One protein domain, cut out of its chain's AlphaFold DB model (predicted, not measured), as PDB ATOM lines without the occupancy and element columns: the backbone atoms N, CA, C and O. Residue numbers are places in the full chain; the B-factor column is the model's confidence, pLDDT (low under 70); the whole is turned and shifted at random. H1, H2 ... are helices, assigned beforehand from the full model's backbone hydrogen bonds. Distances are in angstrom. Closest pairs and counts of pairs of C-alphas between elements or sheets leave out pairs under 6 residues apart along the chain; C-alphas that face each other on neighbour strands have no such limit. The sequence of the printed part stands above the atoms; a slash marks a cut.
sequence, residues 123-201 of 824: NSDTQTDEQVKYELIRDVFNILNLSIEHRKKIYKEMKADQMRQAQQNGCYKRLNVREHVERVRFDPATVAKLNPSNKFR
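AT A GLANCE: This is residues 123 to 201 of the 824 residues of the protein "Low quality protein: tubulin polyglutamylase ttll6" of Stylonychia lemnae (UniProt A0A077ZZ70). This is a long, thin, open rod in which two long helices, H1 and H2, follow one another along the length with a small step between them. At the far end of H2 the chain folds back, and two short helices, H3 and H4, return until H4 meets the last residues of H1; contacts between the helices are few. The 79 printed residues hold four named helices, in the order H1, H2, H3, H4, and no named strand, so the class is all helix. The whole is extended, with a radius of gyration of the C-alphas of 18.1 A, and the C-alphas span 61 by 23 by 18 A.

HOW THE PARTS SIT: Begin with H1, residues 127 to 144, and go on through a tight link of 3 residues to H2, residues 148 to 167; these two are apart. Next comes H3, residues 177 to 185, which is close to H2 but not clearly touching it; look at Met 158 and Val 177, whose C-alphas, the closest of the two helices, are 6.7 A apart. H2 and H3 run opposite ways at a steep tilt of 35.3 degrees, only just steep. H4, residues 188 to 194, is close to H3 but not clearly touching it, with the C-alphas of Arg 185 and Val 191 closest at 6.9 A, and the two stand about perpendicular, at 78 degrees. H4 touches H1, which meets it with residues 142 to 144 alone; the closest C-alphas are those of Ile 143 and Leu 194, 4.9 A apart. H1 and H4 run opposite ways at a steep tilt of 61 degrees. H1 and H3 are apart, as are H2 and H4. In H1, H2 and H4 every O i to N i+4 pair is within hydrogen-bond range; in H3 it is 4 of 5.

IN THESE COORDINATES: Find C-alpha 127 at (-39.877, -27.933, -43.946); from there H1 runs 25.7 A to C-alpha 144. H2 starts at C-alpha 148, at (-38.065, -39.264, -12.806), and covers 28.8 A to C-alpha 167. H3 measures 12.0 A from C-alpha 177 to C-alpha 185. H4 measures 9.9 A from C-alpha 188 and ends at C-alpha 194, at (-32.479, -26.294, -18.958).

THE WHOLE: The two C-alphas farthest apart are those of Thr 126 and Asn 169, at 61.5 A. The printed part has no cut, and no link is long; H2 to H3 is short, with 9 residues. Residues 125 to 131, 146 to 153 and 166 to 173 stand free. The mean pLDDT of the printed part is 78.2, and the model's confidence is low, under 70, at residues 168 to 184.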
ATOM      1  N   ASN A 123     -49.315 -28.896 -37.266       85.88
ATOM      2  CA  ASN A 123     -49.237 -29.489 -38.608       85.88
ATOM      3  C   ASN A 123     -47.953 -29.050 -39.341       85.88
ATOM      4  O   ASN A 123     -47.729 -27.850 -39.523       85.88
ATOM      5  N   SER A 124     -47.117 -30.002 -39.758       85.81
ATOM      6  CA  SER A 124     -45.823 -29.744 -40.406       85.81
ATOM      7  C   SER A 124     -45.924 -29.792 -41.931       85.81
ATOM      8  O   SER A 124     -45.334 -30.646 -42.580       85.81
ATOM      9  N   ASP A 125     -46.699 -28.870 -42.506       80.19
ATOM     10  CA  ASP A 125     -46.999 -28.869 -43.948       80.19
ATOM     11  C   ASP A 125     -45.854 -28.298 -44.821       80.19
ATOM     12  O   ASP A 125     -45.965 -28.281 -46.045       80.19
ATOM     13  N   THR A 126     -44.781 -27.774 -44.215       81.50
ATOM     14  CA  THR A 126     -43.554 -27.320 -44.897       81.50
ATOM     15  C   THR A 126     -42.323 -27.655 -44.053       81.50
ATOM     16  O   THR A 126     -42.422 -27.782 -42.832       81.50
ATOM     17  N   GLN A 127     -41.138 -27.718 -44.671       82.94
ATOM     18  CA  GLN A 127     -39.877 -27.933 -43.946       82.94
ATOM     19  C   GLN A 127     -39.598 -26.817 -42.913       82.94
ATOM     20  O   GLN A 127     -39.028 -27.063 -41.850       82.94
ATOM     21  N   THR A 128     -40.049 -25.585 -43.182       81.44
ATOM     22  CA  THR A 128     -39.977 -24.466 -42.227       81.44
ATOM     23  C   THR A 128     -40.904 -24.672 -41.029       81.44
ATOM     24  O   THR A 128     -40.484 -24.403 -39.902       81.44
ATOM     25  N   ASP A 129     -42.134 -25.167 -41.239       85.25
ATOM     26  CA  ASP A 129     -43.021 -25.581 -40.142       85.25
ATOM     27  C   ASP A 129     -42.368 -26.697 -39.310       85.25
ATOM     28  O   ASP A 129     -42.287 -26.570 -38.089       85.25
ATOM     29  N   GLU A 130     -41.875 -27.754 -39.963       87.38
ATOM     30  CA  GLU A 130     -41.266 -28.916 -39.308       87.38
ATOM     31  C   GLU A 130     -40.082 -28.517 -38.422       87.38
ATOM     32  O   GLU A 130     -40.090 -28.802 -37.225       87.38
ATOM     33  N   GLN A 131     -39.104 -27.791 -38.977       87.62
ATOM     34  CA  GLN A 131     -37.927 -27.333 -38.236       87.62
ATOM     35  C   GLN A 131     -38.321 -26.494 -37.015       87.62
ATOM     36  O   GLN A 131     -37.868 -26.771 -35.906       87.62
ATOM     37  N   VAL A 132     -39.185 -25.487 -37.189       88.44
ATOM     38  CA  VAL A 132     -39.574 -24.594 -36.084       88.44
ATOM     39  C   VAL A 132     -40.342 -25.356 -35.000       88.44
ATOM     40  O   VAL A 132     -40.077 -25.157 -33.818       88.44
ATOM     41  N   LYS A 133     -41.264 -26.248 -35.376       90.94
ATOM     42  CA  LYS A 133     -42.133 -26.969 -34.430       90.94
ATOM     43  C   LYS A 133     -41.420 -28.101 -33.706       90.94
ATOM     44  O   LYS A 133     -41.626 -28.262 -32.505       90.94
ATOM     45  N   TYR A 134     -40.570 -28.851 -34.406       91.56
ATOM     46  CA  TYR A 134     -39.767 -29.912 -33.804       91.56
ATOM     47  C   TYR A 134     -38.812 -29.346 -32.749       91.56
ATOM     48  O   TYR A 134     -38.778 -29.831 -31.618       91.56
ATOM     49  N   GLU A 135     -38.087 -28.273 -33.084       90.50
ATOM     50  CA  GLU A 135     -37.194 -27.616 -32.129       90.50
ATOM     51  C   GLU A 135     -37.949 -27.004 -30.947       90.50
ATOM     52  O   GLU A 135     -37.523 -27.176 -29.807       90.50
ATOM     53  N   LEU A 136     -39.092 -26.356 -31.201       92.25
ATOM     54  CA  LEU A 136     -39.949 -25.792 -30.159       92.25
ATOM     55  C   LEU A 136     -40.409 -26.865 -29.161       92.25
ATOM     56  O   LEU A 136     -40.246 -26.682 -27.958       92.25
ATOM     57  N   ILE A 137     -40.927 -28.000 -29.638       92.19
ATOM     58  CA  ILE A 137     -41.384 -29.104 -28.778       92.19
ATOM     59  C   ILE A 137     -40.224 -29.755 -28.013       92.19
ATOM     60  O   ILE A 137     -40.344 -29.984 -26.806       92.19
ATOM     61  N   ARG A 138     -39.089 -30.013 -28.675       90.81
ATOM     62  CA  ARG A 138     -37.875 -30.543 -28.032       90.81
ATOM     63  C   ARG A 138     -37.416 -29.632 -26.891       90.81
ATOM     64  O   ARG A 138     -37.160 -30.104 -25.784       90.81
ATOM     65  N   ASP A 139     -37.342 -28.330 -27.149       90.44
ATOM     66  CA  ASP A 139     -36.805 -27.362 -26.195       90.44
ATOM     67  C   ASP A 139     -37.799 -27.074 -25.050       90.44
ATOM     68  O   ASP A 139     -37.368 -26.890 -23.912       90.44
ATOM     69  N   VAL A 140     -39.118 -27.181 -25.286       91.19
ATOM     70  CA  VAL A 140     -40.132 -27.245 -24.212       91.19
ATOM     71  C   VAL A 140     -39.872 -28.428 -23.277       91.19
ATOM     72  O   VAL A 140     -39.810 -28.236 -22.064       91.19
ATOM     73  N   PHE A 141     -39.689 -29.645 -23.800       88.50
ATOM     74  CA  PHE A 141     -39.467 -30.822 -22.948       88.50
ATOM     75  C   PHE A 141     -38.164 -30.744 -22.138       88.50
ATOM     76  O   PHE A 141     -38.150 -31.174 -20.981       88.50
ATOM     77  N   ASN A 142     -37.113 -30.128 -22.690       87.88
ATOM     78  CA  ASN A 142     -35.881 -29.819 -21.956       87.88
ATOM     79  C   ASN A 142     -36.151 -28.880 -20.763       87.88
ATOM     80  O   ASN A 142     -35.761 -29.180 -19.632       87.88
ATOM     81  N   ILE A 143     -36.894 -27.789 -20.990       87.50
ATOM     82  CA  ILE A 143     -37.220 -26.777 -19.967       87.50
ATOM     83  C   ILE A 143     -38.158 -27.321 -18.880       87.50
ATOM     84  O   ILE A 143     -38.057 -26.929 -17.716       87.50
ATOM     85  N   LEU A 144     -39.053 -28.245 -19.234       85.06
ATOM     86  CA  LEU A 144     -39.939 -28.920 -18.281       85.06
ATOM     87  C   LEU A 144     -39.217 -29.938 -17.386       85.06
ATOM     88  O   LEU A 144     -39.753 -30.282 -16.336       85.06
ATOM     89  N   ASN A 145     -38.028 -30.417 -17.780       85.12
ATOM     90  CA  ASN A 145     -37.199 -31.353 -17.013       85.12
ATOM     91  C   ASN A 145     -38.000 -32.538 -16.429       85.12
ATOM     92  O   ASN A 145     -37.934 -32.832 -15.234       85.12
ATOM     93  N   LEU A 146     -38.772 -33.235 -17.271       82.31
ATOM     94  CA  LEU A 146     -39.704 -34.303 -16.862       82.31
ATOM     95  C   LEU A 146     -39.021 -35.602 -16.366       82.31
ATOM     96  O   LEU A 146     -39.612 -36.682 -16.392       82.31
ATOM     97  N   SER A 147     -37.769 -35.524 -15.911       83.81
ATOM     98  CA  SER A 147     -36.997 -36.668 -15.436       83.81
ATOM     99  C   SER A 147     -37.539 -37.217 -14.108       83.81
ATOM    100  O   SER A 147     -37.855 -36.488 -13.161       83.81
ATOM    101  N   ILE A 148     -37.604 -38.550 -14.011       84.94
ATOM    102  CA  ILE A 148     -38.065 -39.264 -12.806       84.94
ATOM    103  C   ILE A 148     -37.207 -38.884 -11.586       84.94
ATOM    104  O   ILE A 148     -37.709 -38.807 -10.465       84.94
ATOM    105  N   GLU A 149     -35.922 -38.612 -11.796       85.25
ATOM    106  CA  GLU A 149     -34.979 -38.177 -10.764       85.25
ATOM    107  C   GLU A 149     -35.289 -36.771 -10.242       85.25
ATOM    108  O   GLU A 149     -35.319 -36.573  -9.025       85.25
ATOM    109  N   HIS A 150     -35.602 -35.814 -11.125       80.19
ATOM    110  CA  HIS A 150     -36.025 -34.473 -10.723       80.19
ATOM    111  C   HIS A 150     -37.328 -34.522  -9.915       80.19
ATOM    112  O   HIS A 150     -37.397 -33.942  -8.829       80.19
ATOM    113  N   ARG A 151     -38.318 -35.307 -10.362       80.12
ATOM    114  CA  ARG A 151     -39.573 -35.500  -9.616       80.12
ATOM    115  C   ARG A 151     -39.347 -36.177  -8.256       80.12
ATOM    116  O   ARG A 151     -39.891 -35.727  -7.248       80.12
ATOM    117  N   LYS A 152     -38.480 -37.198  -8.185       84.38
ATOM    118  CA  LYS A 152     -38.046 -37.825  -6.917       84.38
ATOM    119  C   LYS A 152     -37.331 -36.827  -5.994       84.38
ATOM    120  O   LYS A 152     -37.520 -36.911  -4.781       84.38
ATOM    121  N   LYS A 153     -36.533 -35.896  -6.533       83.44
ATOM    122  CA  LYS A 153     -35.870 -34.827  -5.765       83.44
ATOM    123  C   LYS A 153     -36.897 -33.856  -5.171       83.44
ATOM    124  O   LYS A 153     -36.936 -33.731  -3.948       83.44
ATOM    125  N   ILE A 154     -37.781 -33.285  -5.996       78.88
ATOM    126  CA  ILE A 154     -38.853 -32.375  -5.552       78.88
ATOM    127  C   ILE A 154     -39.693 -33.030  -4.447       78.88
ATOM    128  O   ILE A 154     -39.894 -32.443  -3.386       78.88
ATOM    129  N   TYR A 155     -40.128 -34.278  -4.638       80.56
ATOM    130  CA  TYR A 155     -40.951 -34.986  -3.652       80.56
ATOM    131  C   TYR A 155     -40.228 -35.228  -2.310       80.56
ATOM    132  O   TYR A 155     -40.846 -35.125  -1.245       80.56
ATOM    133  N   LYS A 156     -38.915 -35.506  -2.333       84.56
ATOM    134  CA  LYS A 156     -38.086 -35.601  -1.114       84.56
ATOM    135  C   LYS A 156     -37.974 -34.251  -0.403       84.56
ATOM    136  O   LYS A 156     -38.133 -34.201   0.815       84.56
ATOM    137  N   GLU A 157     -37.740 -33.174  -1.149       80.62
ATOM    138  CA  GLU A 157     -37.628 -31.810  -0.614       80.62
ATOM    139  C   GLU A 157     -38.953 -31.355   0.015       80.62
ATOM    140  O   GLU A 157     -38.969 -30.955   1.179       80.62
ATOM    141  N   MET A 158     -40.081 -31.563  -0.674       76.50
ATOM    142  CA  MET A 158     -41.425 -31.304  -0.144       76.50
ATOM    143  C   MET A 158     -41.722 -32.065   1.152       76.50
ATOM    144  O   MET A 158     -42.257 -31.474   2.091       76.50
ATOM    145  N   LYS A 159     -41.379 -33.359   1.232       80.75
ATOM    146  CA  LYS A 159     -41.547 -34.143   2.468       80.75
ATOM    147  C   LYS A 159     -40.671 -33.612   3.598       80.75
ATOM    148  O   LYS A 159     -41.165 -33.438   4.711       80.75
ATOM    149  N   ALA A 160     -39.404 -33.314   3.316       81.75
ATOM    150  CA  ALA A 160     -38.498 -32.738   4.301       81.75
ATOM    151  C   ALA A 160     -39.016 -31.384   4.820       81.75
ATOM    152  O   ALA A 160     -38.956 -31.130   6.020       81.75
ATOM    153  N   ASP A 161     -39.601 -30.549   3.959       73.88
ATOM    154  CA  ASP A 161     -40.226 -29.292   4.374       73.88
ATOM    155  C   ASP A 161     -41.528 -29.459   5.154       73.88
ATOM    156  O   ASP A 161     -41.763 -28.696   6.087       73.88
ATOM    157  N   GLN A 162     -42.371 -30.442   4.827       75.19
ATOM    158  CA  GLN A 162     -43.549 -30.763   5.642       75.19
ATOM    159  C   GLN A 162     -43.133 -31.195   7.057       75.19
ATOM    160  O   GLN A 162     -43.739 -30.762   8.036       75.19
ATOM    161  N   MET A 163     -42.050 -31.972   7.178       77.94
ATOM    162  CA  MET A 163     -41.478 -32.357   8.473       77.94
ATOM    163  C   MET A 163     -40.869 -31.155   9.216       77.94
ATOM    164  O   MET A 163     -41.173 -30.971  10.394       77.94
ATOM    165  N   ARG A 164     -40.105 -30.284   8.537       77.38
ATOM    166  CA  ARG A 164     -39.596 -29.020   9.117       77.38
ATOM    167  C   ARG A 164     -40.729 -28.128   9.634       77.38
ATOM    168  O   ARG A 164     -40.645 -27.614  10.746       77.38
ATOM    169  N   GLN A 165     -41.805 -27.976   8.859       70.19
ATOM    170  CA  GLN A 165     -42.981 -27.180   9.227       70.19
ATOM    171  C   GLN A 165     -43.723 -27.757  10.440       70.19
ATOM    172  O   GLN A 165     -44.150 -26.993  11.301       70.19
ATOM    173  N   ALA A 166     -43.841 -29.084  10.545       72.75
ATOM    174  CA  ALA A 166     -44.464 -29.743  11.695       72.75
ATOM    175  C   ALA A 166     -43.624 -29.653  12.986       72.75
ATOM    176  O   ALA A 166     -44.172 -29.767  14.079       72.75
ATOM    177  N   GLN A 167     -42.306 -29.452  12.874       73.44
ATOM    178  CA  GLN A 167     -41.377 -29.395  14.009       73.44
ATOM    179  C   GLN A 167     -41.142 -27.978  14.565       73.44
ATOM    180  O   GLN A 167     -40.659 -27.844  15.689       73.44
ATOM    181  N   GLN A 168     -41.445 -26.915  13.809       67.62
ATOM    182  CA  GLN A 168     -41.070 -25.543  14.177       67.62
ATOM    183  C   GLN A 168     -42.268 -24.680  14.594       67.62
ATOM    184  O   GLN A 168     -43.013 -24.157  13.765       67.62
ATOM    185  N   ASN A 169     -42.384 -24.437  15.904       56.84
ATOM    186  CA  ASN A 169     -43.405 -23.577  16.511       56.84
ATOM    187  C   ASN A 169     -43.189 -22.073  16.210       56.84
ATOM    188  O   ASN A 169     -42.789 -21.291  17.069       56.84
ATOM    189  N   GLY A 170     -43.483 -21.659  14.975       57.28
ATOM    190  CA  GLY A 170     -43.917 -20.296  14.629       57.28
ATOM    191  C   GLY A 170     -42.880 -19.161  14.600       57.28
ATOM    192  O   GLY A 170     -43.272 -18.028  14.336       57.28
ATOM    193  N   CYS A 171     -41.589 -19.414  14.847       51.81
ATOM    194  CA  CYS A 171     -40.612 -18.339  15.106       51.81
ATOM    195  C   CYS A 171     -39.725 -17.899  13.913       51.81
ATOM    196  O   CYS A 171     -38.932 -16.971  14.069       51.81
ATOM    197  N   TYR A 172     -39.825 -18.510  12.724       50.09
ATOM    198  CA  TYR A 172     -38.980 -18.136  11.573       50.09
ATOM    199  C   TYR A 172     -39.738 -17.342  10.502       50.09
ATOM    200  O   TYR A 172     -40.898 -17.639  10.198       50.09
ATOM    201  N   LYS A 173     -39.071 -16.366   9.862       50.88
ATOM    202  CA  LYS A 173     -39.592 -15.711   8.647       50.88
ATOM    203  C   LYS A 173     -39.515 -16.689   7.470       50.88
ATOM    204  O   LYS A 173     -38.542 -16.745   6.727       50.88
ATOM    205  N   ARG A 174     -40.577 -17.486   7.390       52.62
ATOM    206  CA  ARG A 174     -40.943 -18.458   6.360       52.62
ATOM    207  C   ARG A 174     -40.553 -18.012   4.951       52.62
ATOM    208  O   ARG A 174     -41.051 -16.997   4.473       52.62
ATOM    209  N   LEU A 175     -39.784 -18.863   4.276       50.38
ATOM    210  CA  LEU A 175     -39.993 -19.109   2.856       50.38
ATOM    211  C   LEU A 175     -40.853 -20.362   2.722       50.38
ATOM    212  O   LEU A 175     -40.645 -21.362   3.408       50.38
ATOM    213  N   ASN A 176     -41.859 -20.285   1.869       60.75
ATOM    214  CA  ASN A 176     -42.619 -21.431   1.401       60.75
ATOM    215  C   ASN A 176     -41.700 -22.339   0.564       60.75
ATOM    216  O   ASN A 176     -40.866 -21.834  -0.184       60.75
ATOM    217  N   VAL A 177     -41.911 -23.660   0.601       58.00
ATOM    218  CA  VAL A 177     -41.260 -24.622  -0.319       58.00
ATOM    219  C   VAL A 177     -41.365 -24.126  -1.758       58.00
ATOM    220  O   VAL A 177     -40.388 -24.102  -2.496       58.00
ATOM    221  N   ARG A 178     -42.555 -23.627  -2.110       62.97
ATOM    222  CA  ARG A 178     -42.855 -23.007  -3.398       62.97
ATOM    223  C   ARG A 178     -41.949 -21.809  -3.713       62.97
ATOM    224  O   ARG A 178     -41.419 -21.759  -4.806       62.97
ATOM    225  N   GLU A 179     -41.713 -20.901  -2.769       65.38
ATOM    226  CA  GLU A 179     -40.881 -19.694  -2.963       65.38
ATOM    227  C   GLU A 179     -39.376 -20.009  -3.028       65.38
ATOM    228  O   GLU A 179     -38.587 -19.184  -3.496       65.38
ATOM    229  N   HIS A 180     -38.964 -21.182  -2.530       64.25
ATOM    230  CA  HIS A 180     -37.621 -21.725  -2.722       64.25
ATOM    231  C   HIS A 180     -37.499 -22.427  -4.082       64.25
ATOM    232  O   HIS A 180     -36.586 -22.114  -4.840       64.25
ATOM    233  N   VAL A 181     -38.456 -23.297  -4.432       64.75
ATOM    234  CA  VAL A 181     -38.519 -23.989  -5.732       64.75
ATOM    235  C   VAL A 181     -38.642 -22.996  -6.889       64.75
ATOM    236  O   VAL A 181     -37.882 -23.106  -7.840       64.75
ATOM    237  N   GLU A 182     -39.511 -21.986  -6.798       69.00
ATOM    238  CA  GLU A 182     -39.624 -20.905  -7.791       69.00
ATOM    239  C   GLU A 182     -38.288 -20.157  -7.932       69.00
ATOM    240  O   GLU A 182     -37.838 -19.923  -9.050       69.00
ATOM    241  N   ARG A 183     -37.584 -19.865  -6.827       68.25
ATOM    242  CA  ARG A 183     -36.253 -19.234  -6.884       68.25
ATOM    243  C   ARG A 183     -35.189 -20.101  -7.550       68.25
ATOM    244  O   ARG A 183     -34.413 -19.580  -8.337       68.25
ATOM    245  N   VAL A 184     -35.149 -21.397  -7.246       67.50
ATOM    246  CA  VAL A 184     -34.202 -22.339  -7.869       67.50
ATOM    247  C   VAL A 184     -34.577 -22.606  -9.332       67.50
ATOM    248  O   VAL A 184     -33.698 -22.807 -10.158       67.50
ATOM    249  N   ARG A 185     -35.865 -22.563  -9.689       71.50
ATOM    250  CA  ARG A 185     -36.354 -22.759 -11.063       71.50
ATOM    251  C   ARG A 185     -36.069 -21.561 -11.976       71.50
ATOM    252  O   ARG A 185     -35.780 -21.767 -13.149       71.50
ATOM    253  N   PHE A 186     -36.151 -20.339 -11.448       75.12
ATOM    254  CA  PHE A 186     -35.876 -19.096 -12.185       75.12
ATOM    255  C   PHE A 186     -34.450 -18.550 -11.973       75.12
ATOM    256  O   PHE A 186     -34.126 -17.474 -12.474       75.12
ATOM    257  N   ASP A 187     -33.591 -19.285 -11.263       79.75
ATOM    258  CA  ASP A 187     -32.159 -19.002 -11.157       79.75
ATOM    259  C   ASP A 187     -31.497 -19.000 -12.556       79.75
ATOM    260  O   ASP A 187     -31.662 -19.973 -13.297       79.75
ATOM    261  N   PRO A 188     -30.724 -17.961 -12.939       80.75
ATOM    262  CA  PRO A 188     -30.146 -17.859 -14.278       80.75
ATOM    263  C   PRO A 188     -29.277 -19.049 -14.704       80.75
ATOM    264  O   PRO A 188     -29.318 -19.430 -15.874       80.75
ATOM    265  N   ALA A 189     -28.523 -19.671 -13.789       83.69
ATOM    266  CA  ALA A 189     -27.693 -20.833 -14.119       83.69
ATOM    267  C   ALA A 189     -28.546 -22.093 -14.362       83.69
ATOM    268  O   ALA A 189     -28.278 -22.868 -15.284       83.69
ATOM    269  N   THR A 190     -29.613 -22.270 -13.585       82.50
ATOM    270  CA  THR A 190     -30.595 -23.347 -13.759       82.50
ATOM    271  C   THR A 190     -31.392 -23.172 -15.051       82.50
ATOM    272  O   THR A 190     -31.531 -24.128 -15.814       82.50
ATOM    273  N   VAL A 191     -31.831 -21.947 -15.362       81.38
ATOM    274  CA  VAL A 191     -32.494 -21.609 -16.633       81.38
ATOM    275  C   VAL A 191     -31.568 -21.882 -17.821       81.38
ATOM    276  O   VAL A 191     -31.983 -22.557 -18.761       81.38
ATOM    277  N   ALA A 192     -30.307 -21.439 -17.771       84.12
ATOM    278  CA  ALA A 192     -29.328 -21.696 -18.830       84.12
ATOM    279  C   ALA A 192     -29.070 -23.201 -19.040       84.12
ATOM    280  O   ALA A 192     -29.006 -23.662 -20.178       84.12
ATOM    281  N   LYS A 193     -28.994 -23.987 -17.957       87.12
ATOM    282  CA  LYS A 193     -28.829 -25.449 -18.032       87.12
ATOM    283  C   LYS A 193     -30.025 -26.156 -18.683       87.12
ATOM    284  O   LYS A 193     -29.828 -27.148 -19.379       87.12
ATOM    285  N   LEU A 194     -31.248 -25.685 -18.433       83.75
ATOM    286  CA  LEU A 194     -32.479 -26.294 -18.958       83.75
ATOM    287  C   LEU A 194     -32.857 -25.807 -20.370       83.75
ATOM    288  O   LEU A 194     -33.669 -26.442 -21.038       83.75
ATOM    289  N   ASN A 195     -32.240 -24.722 -20.847       86.06
ATOM    290  CA  ASN A 195     -32.443 -24.119 -22.169       86.06
ATOM    291  C   ASN A 195     -31.125 -24.113 -22.986       86.06
ATOM    292  O   ASN A 195     -30.640 -23.044 -23.361       86.06
ATOM    293  N   PRO A 196     -30.510 -25.282 -23.271       80.75
ATOM    294  CA  PRO A 196     -29.172 -25.356 -23.873       80.75
ATOM    295  C   PRO A 196     -29.103 -24.828 -25.314       80.75
ATOM    296  O   PRO A 196     -28.024 -24.489 -25.790       80.75
ATOM    297  N   SER A 197     -30.237 -24.734 -26.016       80.31
ATOM    298  CA  SER A 197     -30.328 -24.111 -27.342       80.31
ATOM    299  C   SER A 197     -30.374 -22.578 -27.292       80.31
ATOM    300  O   SER A 197     -30.234 -21.937 -28.332       80.31
ATOM    301  N   ASN A 198     -30.603 -21.996 -26.107       80.81
ATOM    302  CA  ASN A 198     -30.864 -20.575 -25.874       80.81
ATOM    303  C   ASN A 198     -32.003 -19.992 -26.748       80.81
ATOM    304  O   ASN A 198     -31.995 -18.807 -27.078       80.81
ATOM    305  N   LYS A 199     -32.972 -20.831 -27.158       85.50
ATOM    306  CA  LYS A 199     -34.094 -20.432 -28.034       85.50
ATOM    307  C   LYS A 199     -35.307 -19.908 -27.269       85.50
ATOM    308  O   LYS A 199     -36.052 -19.091 -27.805       85.50
ATOM    309  N   PHE A 200     -35.486 -20.324 -26.016       89.94
ATOM    310  CA  PHE A 200     -36.406 -19.660 -25.093       89.94
ATOM    311  C   PHE A 200     -35.714 -18.493 -24.379       89.94
ATOM    312  O   PHE A 200     -34.501 -18.500 -24.187       89.94
ATOM    313  N   ARG A 201     -36.499 -17.513 -23.920       87.75
ATOM    314  CA  ARG A 201     -36.040 -16.425 -23.044       87.75
ATOM    315  C   ARG A 201     -36.952 -16.343 -21.821       87.75
ATOM    316  O   ARG A 201     -38.170 -16.434 -21.959       87.75
TER     317      ARG A 201